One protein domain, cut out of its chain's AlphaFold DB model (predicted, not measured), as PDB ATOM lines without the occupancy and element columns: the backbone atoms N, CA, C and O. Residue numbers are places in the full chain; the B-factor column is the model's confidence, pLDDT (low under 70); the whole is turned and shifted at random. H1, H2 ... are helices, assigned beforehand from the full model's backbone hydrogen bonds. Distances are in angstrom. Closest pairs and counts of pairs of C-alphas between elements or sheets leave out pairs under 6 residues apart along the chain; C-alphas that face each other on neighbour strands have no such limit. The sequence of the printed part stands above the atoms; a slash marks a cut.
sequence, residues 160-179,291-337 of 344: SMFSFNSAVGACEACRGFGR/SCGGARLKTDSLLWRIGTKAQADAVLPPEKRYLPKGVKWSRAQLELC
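AT A GLANCE: This is residues 160 to 179 and 291 to 337 of the 344 residues of the protein "Excinuclease ABC subunit A" of Hydrogenophaga sp. T4 (UniProt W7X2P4). Little regular structure: the domain is mostly loop, with a coiled lobe of residues 160 to 179 at one end and the short helices H2 and H3 towards the other. H1 lies between, and the loop of residues 316 to 330 swings from H2 back towards H1, then out to H3. The printed part has 67 residues with three named helices, H1, H2, H3 in chain order, and no named strand; the class is all helix, with 18 residues in named elements. It is compact, radius of gyration of the C-alphas 12.0 A, spanning 31 by 22 by 16 A.

HOW THE PARTS SIT: H2, residues 309 to 315, is close to but not clearly touching H3, residues 331 to 336: their closest C-alphas, of Lys 309 and Leu 336, are 7.6 A apart. Their lines stand about perpendicular, only just, at 72 degrees. H1, residues 299 to 303, is apart from both. In H1, H2 and H3 every O i to N i+4 pair is within hydrogen-bond range.

IN THESE COORDINATES: H2 measures 10.0 A, from C-alpha 309 at (46.186, 86.332, 99.044); H3 measures 8.6 A and ends with C-alpha 336 at (40.642, 86.871, 104.269); H1 measures 6.5 A.

THE WHOLE: The farthest C-alphas, of Ala 173 and Ala 310, are 32.6 A apart. Residues 180 to 290 are not printed, a 9.5 A gap between C-alphas 179 and 291. The H2 to H3 link is long. Only residue 337 has pLDDT under 70.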
ATOM      1  N   SER A 160      66.067  84.116 110.974       91.62
ATOM      2  CA  SER A 160      66.039  83.330 112.211       91.62
ATOM      3  C   SER A 160      64.678  83.316 112.914       91.62
ATOM      4  O   SER A 160      64.367  82.330 113.581       91.62
ATOM      5  N   MET A 161      63.851  84.357 112.760       89.50
ATOM      6  CA  MET A 161      62.496  84.391 113.327       89.50
ATOM      7  C   MET A 161      61.578  83.349 112.688       89.50
ATOM      8  O   MET A 161      60.661  82.858 113.342       89.50
ATOM      9  N   PHE A 162      61.834  82.965 111.441       91.25
ATOM     10  CA  PHE A 162      61.009  82.006 110.702       91.25
ATOM     11  C   PHE A 162      61.539  80.571 110.781       91.25
ATOM     12  O   PHE A 162      61.003  79.670 110.140       91.25
ATOM     13  N   SER A 163      62.576  80.334 111.589       92.31
ATOM     14  CA  SER A 163      63.162  79.012 111.791       92.31
ATOM     15  C   SER A 163      62.784  78.447 113.155       92.31
ATOM     16  O   SER A 163      63.173  78.977 114.195       92.31
ATOM     17  N   PHE A 164      62.101  77.300 113.160       91.88
ATOM     18  CA  PHE A 164      61.812  76.543 114.385       91.88
ATOM     19  C   PHE A 164      63.064  75.898 115.005       91.88
ATOM     20  O   PHE A 164      62.986  75.372 116.111       91.88
ATOM     21  N   ASN A 165      64.202  75.920 114.302       92.88
ATOM     22  CA  ASN A 165      65.494  75.460 114.819       92.88
ATOM     23  C   ASN A 165      66.274  76.583 115.522       92.88
ATOM     24  O   ASN A 165      67.278  76.311 116.174       92.88
ATOM     25  N   SER A 166      65.840  77.838 115.385       92.50
ATOM     26  CA  SER A 166      66.467  78.980 116.047       92.50
ATOM     27  C   SER A 166      65.711  79.338 117.318       92.50
ATOM     28  O   SER A 166      64.488  79.431 117.304       92.50
ATOM     29  N   ALA A 167      66.427  79.629 118.406       90.19
ATOM     30  CA  ALA A 167      65.815  80.114 119.646       90.19
ATOM     31  C   ALA A 167      65.050  81.442 119.460       90.19
ATOM     32  O   ALA A 167      64.139  81.747 120.230       90.19
ATOM     33  N   VAL A 168      65.402  82.215 118.425       89.88
ATOM     34  CA  VAL A 168      64.725  83.470 118.073       89.88
ATOM     35  C   VAL A 168      63.302  83.196 117.575       89.88
ATOM     36  O   VAL A 168      62.367  83.851 118.026       89.88
ATOM     37  N   GLY A 169      63.131  82.217 116.681       90.06
ATOM     38  CA  GLY A 169      61.845  81.897 116.051       90.06
ATOM     39  C   GLY A 169      61.046  80.782 116.724       90.06
ATOM     40  O   GLY A 169      59.823  80.747 116.607       90.06
ATOM     41  N   ALA A 170      61.702  79.867 117.434       94.69
ATOM     42  CA  ALA A 170      61.068  78.701 118.033       94.69
ATOM     43  C   ALA A 170      60.134  79.072 119.194       94.69
ATOM     44  O   ALA A 170      60.472  79.876 120.063       94.69
ATOM     45  N   CYS A 171      58.970  78.420 119.249       94.06
ATOM     46  CA  CYS A 171      58.045  78.519 120.378       94.06
ATOM     47  C   CYS A 171      58.765  78.160 121.684       94.06
ATOM     48  O   CYS A 171      59.385  77.102 121.775       94.06
ATOM     49  N   GLU A 172      58.644  79.005 122.705       91.38
ATOM     50  CA  GLU A 172      59.373  78.849 123.971       91.38
ATOM     51  C   GLU A 172      58.890  77.639 124.778       91.38
ATOM     52  O   GLU A 172      59.697  76.928 125.378       91.38
ATOM     53  N   ALA A 173      57.587  77.347 124.721       90.25
ATOM     54  CA  ALA A 173      56.980  76.239 125.453       90.25
ATOM     55  C   ALA A 173      57.422  74.866 124.922       90.25
ATOM     56  O   ALA A 173      57.755  73.974 125.698       90.25
ATOM     57  N   CYS A 174      57.447  74.687 123.597       92.00
ATOM     58  CA  CYS A 174      57.818  73.410 122.981       92.00
ATOM     59  C   CYS A 174      59.204  73.414 122.335       92.00
ATOM     60  O   CYS A 174      59.529  72.450 121.656       92.00
ATOM     61  N   ARG A 175      59.986  74.494 122.443       91.31
ATOM     62  CA  ARG A 175      61.324  74.646 121.838       91.31
ATOM     63  C   ARG A 175      61.397  74.205 120.368       91.31
ATOM     64  O   ARG A 175      62.316  73.499 119.970       91.31
ATOM     65  N   GLY A 176      60.381  74.549 119.577       91.94
ATOM     66  CA  GLY A 176      60.334  74.182 118.155       91.94
ATOM     67  C   GLY A 176      59.873  72.752 117.834       91.94
ATOM     68  O   GLY A 176      59.847  72.382 116.661       91.94
ATOM     69  N   PHE A 177      59.450  71.942 118.812       90.88
ATOM     70  CA  PHE A 177      58.920  70.590 118.558       90.88
ATOM     71  C   PHE A 177      57.449  70.563 118.105       90.88
ATOM     72  O   PHE A 177      57.014  69.571 117.533       90.88
ATOM     73  N   GLY A 178      56.665  71.615 118.374       90.19
ATOM     74  CA  GLY A 178      55.222  71.696 118.056       90.19
ATOM     75  C   GLY A 178      54.322  70.895 118.996       90.19
ATOM     76  O   GLY A 178      53.108  71.069 119.013       90.19
ATOM     77  N   ARG A 179      54.923  70.067 119.843       91.81
ATOM     78  CA  ARG A 179      54.258  69.208 120.814       91.81
ATOM     79  C   ARG A 179      54.910  69.359 122.176       91.81
ATOM     80  O   ARG A 179      56.118  69.591 122.256       91.81
ATOM     81  N   SER A 291      50.633  76.544 123.431       89.94
ATOM     82  CA  SER A 291      51.174  77.883 123.171       89.94
ATOM     83  C   SER A 291      51.313  78.209 121.682       89.94
ATOM     84  O   SER A 291      51.085  79.352 121.313       89.94
ATOM     85  N   CYS A 292      51.660  77.246 120.820       91.19
ATOM     86  CA  CYS A 292      51.777  77.492 119.373       91.19
ATOM     87  C   CYS A 292      50.739  76.746 118.526       91.19
ATOM     88  O   CYS A 292      50.742  76.895 117.309       91.19
ATOM     89  N   GLY A 293      49.879  75.921 119.130       87.81
ATOM     90  CA  GLY A 293      48.885  75.117 118.410       87.81
ATOM     91  C   GLY A 293      49.508  74.201 117.356       87.81
ATOM     92  O   GLY A 293      48.969  74.073 116.264       87.81
ATOM     93  N   GLY A 294      50.699  73.659 117.627       91.19
ATOM     94  CA  GLY A 294      51.434  72.831 116.665       91.19
ATOM     95  C   GLY A 294      52.310  73.592 115.666       91.19
ATOM     96  O   GLY A 294      53.106  72.957 114.983       91.19
ATOM     97  N   ALA A 295      52.252  74.927 115.614       91.25
ATOM     98  CA  ALA A 295      52.961  75.730 114.611       91.25
ATOM     99  C   ALA A 295      54.489  75.806 114.801       91.25
ATOM    100  O   ALA A 295      55.202  76.265 113.913       91.25
ATOM    101  N   ARG A 296      55.008  75.370 115.960       94.38
ATOM    102  CA  ARG A 296      56.445  75.311 116.322       94.38
ATOM    103  C   ARG A 296      57.147  76.667 116.470       94.38
ATOM    104  O   ARG A 296      58.226  76.709 117.058       94.38
ATOM    105  N   LEU A 297      56.546  77.754 116.001       93.69
ATOM    106  CA  LEU A 297      57.094  79.109 116.028       93.69
ATOM    107  C   LEU A 297      56.468  79.972 117.133       93.69
ATOM    108  O   LEU A 297      55.405  79.639 117.666       93.69
ATOM    109  N   LYS A 298      57.137  81.076 117.479       91.38
ATOM    110  CA  LYS A 298      56.575  82.140 118.321       91.38
ATOM    111  C   LYS A 298      55.429  82.849 117.603       91.38
ATOM    112  O   LYS A 298      55.392  82.894 116.374       91.38
ATOM    113  N   THR A 299      54.522  83.435 118.381       88.19
ATOM    114  CA  THR A 299      53.364  84.166 117.851       88.19
ATOM    115  C   THR A 299      53.800  85.283 116.909       88.19
ATOM    116  O   THR A 299      53.280  85.335 115.802       88.19
ATOM    117  N   ASP A 300      54.818  86.072 117.261       84.44
ATOM    118  CA  ASP A 300      55.334  87.169 116.426       84.44
ATOM    119  C   ASP A 300      55.708  86.705 115.016       84.44
ATOM    120  O   ASP A 300      55.305  87.317 114.029       84.44
ATOM    121  N   SER A 301      56.406  85.573 114.902       88.00
ATOM    122  CA  SER A 301      56.764  84.966 113.619       88.00
ATOM    123  C   SER A 301      55.532  84.549 112.812       88.00
ATOM    124  O   SER A 301      55.520  84.671 111.590       88.00
ATOM    125  N   LEU A 302      54.478  84.083 113.489       87.00
ATOM    126  CA  LEU A 302      53.214  83.666 112.877       87.00
ATOM    127  C   LEU A 302      52.306  84.837 112.483       87.00
ATOM    128  O   LEU A 302      51.274  84.588 111.857       87.00
ATOM    129  N   LEU A 303      52.650  86.082 112.814       84.44
ATOM    130  CA  LEU A 303      51.906  87.272 112.377       84.44
ATOM    131  C   LEU A 303      52.380  87.797 111.020       84.44
ATOM    132  O   LEU A 303      51.628  88.490 110.336       84.44
ATOM    133  N   TRP A 304      53.580  87.411 110.588       81.69
ATOM    134  CA  TRP A 304      54.133  87.810 109.298       81.69
ATOM    135  C   TRP A 304      53.472  87.093 108.129       81.69
ATOM    136  O   TRP A 304      53.180  85.895 108.163       81.69
ATOM    137  N   ARG A 305      53.255  87.834 107.049       78.94
ATOM    138  CA  ARG A 305      52.654  87.354 105.806       78.94
ATOM    139  C   ARG A 305      53.379  88.027 104.643       78.94
ATOM    140  O   ARG A 305      53.741  89.195 104.748       78.94
ATOM    141  N   ILE A 306      53.586  87.294 103.555       77.38
ATOM    142  CA  ILE A 306      54.312  87.765 102.370       77.38
ATOM    143  C   ILE A 306      53.421  87.562 101.147       77.38
ATOM    144  O   ILE A 306      52.764  86.529 101.027       77.38
ATOM    145  N   GLY A 307      53.432  88.540 100.242       81.19
ATOM    146  CA  GLY A 307      52.730  88.460  98.965       81.19
ATOM    147  C   GLY A 307      51.228  88.731  99.053       81.19
ATOM    148  O   GLY A 307      50.706  89.241 100.045       81.19
ATOM    149  N   THR A 308      50.529  88.414  97.967       83.25
ATOM    150  CA  THR A 308      49.075  88.563  97.854       83.25
ATOM    151  C   THR A 308      48.346  87.337  98.404       83.25
ATOM    152  O   THR A 308      48.927  86.263  98.564       83.25
ATOM    153  N   LYS A 309      47.034  87.466  98.643       82.50
ATOM    154  CA  LYS A 309      46.186  86.332  99.044       82.50
ATOM    155  C   LYS A 309      46.301  85.172  98.050       82.50
ATOM    156  O   LYS A 309      46.504  84.043  98.471       82.50
ATOM    157  N   ALA A 310      46.268  85.463  96.748       84.38
ATOM    158  CA  ALA A 310      46.402  84.447  95.704       84.38
ATOM    159  C   ALA A 310      47.730  83.675  95.802       84.38
ATOM    160  O   ALA A 310      47.746  82.454  95.676       84.38
ATOM    161  N   GLN A 311      48.838  84.368  96.086       83.69
ATOM    162  CA  GLN A 311      50.142  83.729  96.286       83.69
ATOM    163  C   GLN A 311      50.163  82.865  97.553       83.69
ATOM    164  O   GLN A 311      50.678  81.751  97.531       83.69
ATOM    165  N   ALA A 312      49.574  83.346  98.651       81.25
ATOM    166  CA  ALA A 312      49.483  82.582  99.891       81.25
ATOM    167  C   ALA A 312      48.600  81.330  99.739       81.25
ATOM    168  O   ALA A 312      48.953  80.264 100.246       81.25
ATOM    169  N   ASP A 313      47.460  81.455  99.052       84.50
ATOM    170  CA  ASP A 313      46.503  80.368  98.801       84.50
ATOM    171  C   ASP A 313      47.126  79.284  97.906       84.50
ATOM    172  O   ASP A 313      46.890  78.100  98.132       84.50
ATOM    173  N   ALA A 314      47.992  79.672  96.960       86.00
ATOM    174  CA  ALA A 314      48.734  78.738  96.113       86.00
ATOM    175  C   ALA A 314      49.778  77.904  96.881       86.00
ATOM    176  O   ALA A 314      50.049  76.766  96.505       86.00
ATOM    177  N   VAL A 315      50.372  78.452  97.948       85.75
ATOM    178  CA  VAL A 315      51.407  77.761  98.744       85.75
ATOM    179  C   VAL A 315      50.795  76.880  99.830       85.75
ATOM    180  O   VAL A 315      51.245  75.753 100.042       85.75
ATOM    181  N   LEU A 316      49.798  77.390 100.554       82.75
ATOM    182  CA  LEU A 316      49.154  76.667 101.644       82.75
ATOM    183  C   LEU A 316      47.650  76.969 101.664       82.75
ATOM    184  O   LEU A 316      47.280  78.137 101.873       82.75
ATOM    185  N   PRO A 317      46.795  75.931 101.537       84.69
ATOM    186  CA  PRO A 317      45.351  76.094 101.608       84.69
ATOM    187  C   PRO A 317      44.918  76.809 102.896       84.69
ATOM    188  O   PRO A 317      45.502  76.538 103.958       84.69
ATOM    189  N   PRO A 318      43.923  77.712 102.836       82.50
ATOM    190  CA  PRO A 318      43.515  78.530 103.976       82.50
ATOM    191  C   PRO A 318      43.196  77.712 105.236       82.50
ATOM    192  O   PRO A 318      43.633  78.064 106.332       82.50
ATOM    193  N   GLU A 319      42.548  76.558 105.082       83.38
ATOM    194  CA  GLU A 319      42.136  75.692 106.184       83.38
ATOM    195  C   GLU A 319      43.310  75.063 106.952       83.38
ATOM    196  O   GLU A 319      43.176  74.761 108.146       83.38
ATOM    197  N   LYS A 320      44.467  74.912 106.289       84.00
ATOM    198  CA  LYS A 320      45.710  74.362 106.855       84.00
ATOM    199  C   LYS A 320      46.597  75.427 107.499       84.00
ATOM    200  O   LYS A 320      47.640  75.093 108.059       84.00
ATOM    201  N   ARG A 321      46.218  76.708 107.437       85.81
ATOM    202  CA  ARG A 321      46.976  77.788 108.076       85.81
ATOM    203  C   ARG A 321      46.847  77.701 109.590       85.81
ATOM    204  O   ARG A 321      45.755  77.547 110.142       85.81
ATOM    205  N   TYR A 322      47.981  77.854 110.264       85.56
ATOM    206  CA  TYR A 322      48.013  77.925 111.716       85.56
ATOM    207  C   TYR A 322      47.364  79.224 112.187       85.56
ATOM    208  O   TYR A 322      47.800  80.316 111.821       85.56
ATOM    209  N   LEU A 323      46.334  79.093 113.023       86.19
ATOM    210  CA  LEU A 323      45.771  80.212 113.762       86.19
ATOM    211  C   LEU A 323      46.699  80.506 114.950       86.19
ATOM    212  O   LEU A 323      46.824  79.640 115.825       86.19
ATOM    213  N   PRO A 324      47.363  81.677 114.999       85.44
ATOM    214  CA  PRO A 324      48.249  82.001 116.105       85.44
ATOM    215  C   PRO A 324      47.467  81.984 117.422       85.44
ATOM    216  O   PRO A 324      46.343  82.479 117.506       85.44
ATOM    217  N   LYS A 325      48.041  81.384 118.463       83.62
ATOM    218  CA  LYS A 325      47.450  81.403 119.805       83.62
ATOM    219  C   LYS A 325      47.874  82.691 120.515       83.62
ATOM    220  O   LYS A 325      49.007  83.143 120.363       83.62
ATOM    221  N   GLY A 326      46.954  83.277 121.283       78.00
ATOM    222  CA  GLY A 326      47.180  84.543 121.992       78.00
ATOM    223  C   GLY A 326      46.787  85.804 121.213       78.00
ATOM    224  O   GLY A 326      46.980  86.898 121.729       78.00
ATOM    225  N   VAL A 327      46.202  85.667 120.017       79.62
ATOM    226  CA  VAL A 327      45.598  86.785 119.271       79.62
ATOM    227  C   VAL A 327      44.087  86.617 119.163       79.62
ATOM    228  O   VAL A 327      43.586  85.493 119.155       79.62
ATOM    229  N   LYS A 328      43.356  87.730 119.053       80.31
ATOM    230  CA  LYS A 328      41.887  87.754 118.931       80.31
ATOM    231  C   LYS A 328      41.397  87.555 117.491       80.31
ATOM    232  O   LYS A 328      40.342  88.040 117.105       80.31
ATOM    233  N   TRP A 329      42.159  86.827 116.677       80.56
ATOM    234  CA  TRP A 329      41.782  86.582 115.290       80.56
ATOM    235  C   TRP A 329      40.756  85.461 115.189       80.56
ATOM    236  O   TRP A 329      40.933  84.365 115.726       80.56
ATOM    237  N   SER A 330      39.710  85.718 114.419       83.88
ATOM    238  CA  SER A 330      38.826  84.685 113.900       83.88
ATOM    239  C   SER A 330      39.477  83.971 112.713       83.88
ATOM    240  O   SER A 330      40.329  84.513 112.002       83.88
ATOM    241  N   ARG A 331      39.040  82.736 112.453       83.44
ATOM    242  CA  ARG A 331      39.497  81.983 111.280       83.44
ATOM    243  C   ARG A 331      39.111  82.684 109.969       83.44
ATOM    244  O   ARG A 331      39.947  82.771 109.081       83.44
ATOM    245  N   ALA A 332      37.930  83.300 109.901       82.38
ATOM    246  CA  ALA A 332      37.522  84.105 108.748       82.38
ATOM    247  C   ALA A 332      38.486  85.278 108.484       82.38
ATOM    248  O   ALA A 332      38.895  85.490 107.344       82.38
ATOM    249  N   GLN A 333      38.920  85.999 109.526       81.06
ATOM    250  CA  GLN A 333      39.931  87.057 109.380       81.06
ATOM    251  C   GLN A 333      41.257  86.500 108.846       81.06
ATOM    252  O   GLN A 333      41.825  87.071 107.916       81.06
ATOM    253  N   LEU A 334      41.728  85.364 109.371       80.12
ATOM    254  CA  LEU A 334      42.967  84.721 108.913       80.12
ATOM    255  C   LEU A 334      42.919  84.329 107.424       80.12
ATOM    256  O   LEU A 334      43.921  84.459 106.721       80.12
ATOM    257  N   GLU A 335      41.775  83.841 106.954       80.38
ATOM    258  CA  GLU A 335      41.574  83.380 105.574       80.38
ATOM    259  C   GLU A 335      41.365  84.539 104.588       80.38
ATOM    260  O   GLU A 335      41.708  84.434 103.407       80.38
ATOM    261  N   LEU A 336      40.830  85.664 105.067       73.88
ATOM    262  CA  LEU A 336      40.642  86.871 104.269       73.88
ATOM    263  C   LEU A 336      41.930  87.676 104.101       73.88
ATOM    264  O   LEU A 336      42.081  88.303 103.059       73.88
ATOM    265  N   CYS A 337      42.841  87.650 105.078       62.50
ATOM    266  CA  CYS A 337      44.022  88.514 105.114       62.50
ATOM    267  C   CYS A 337      45.026  88.246 103.972       62.50
ATOM    268  O   CYS A 337      45.759  87.250 104.018       62.50
TER     269      CYS A 337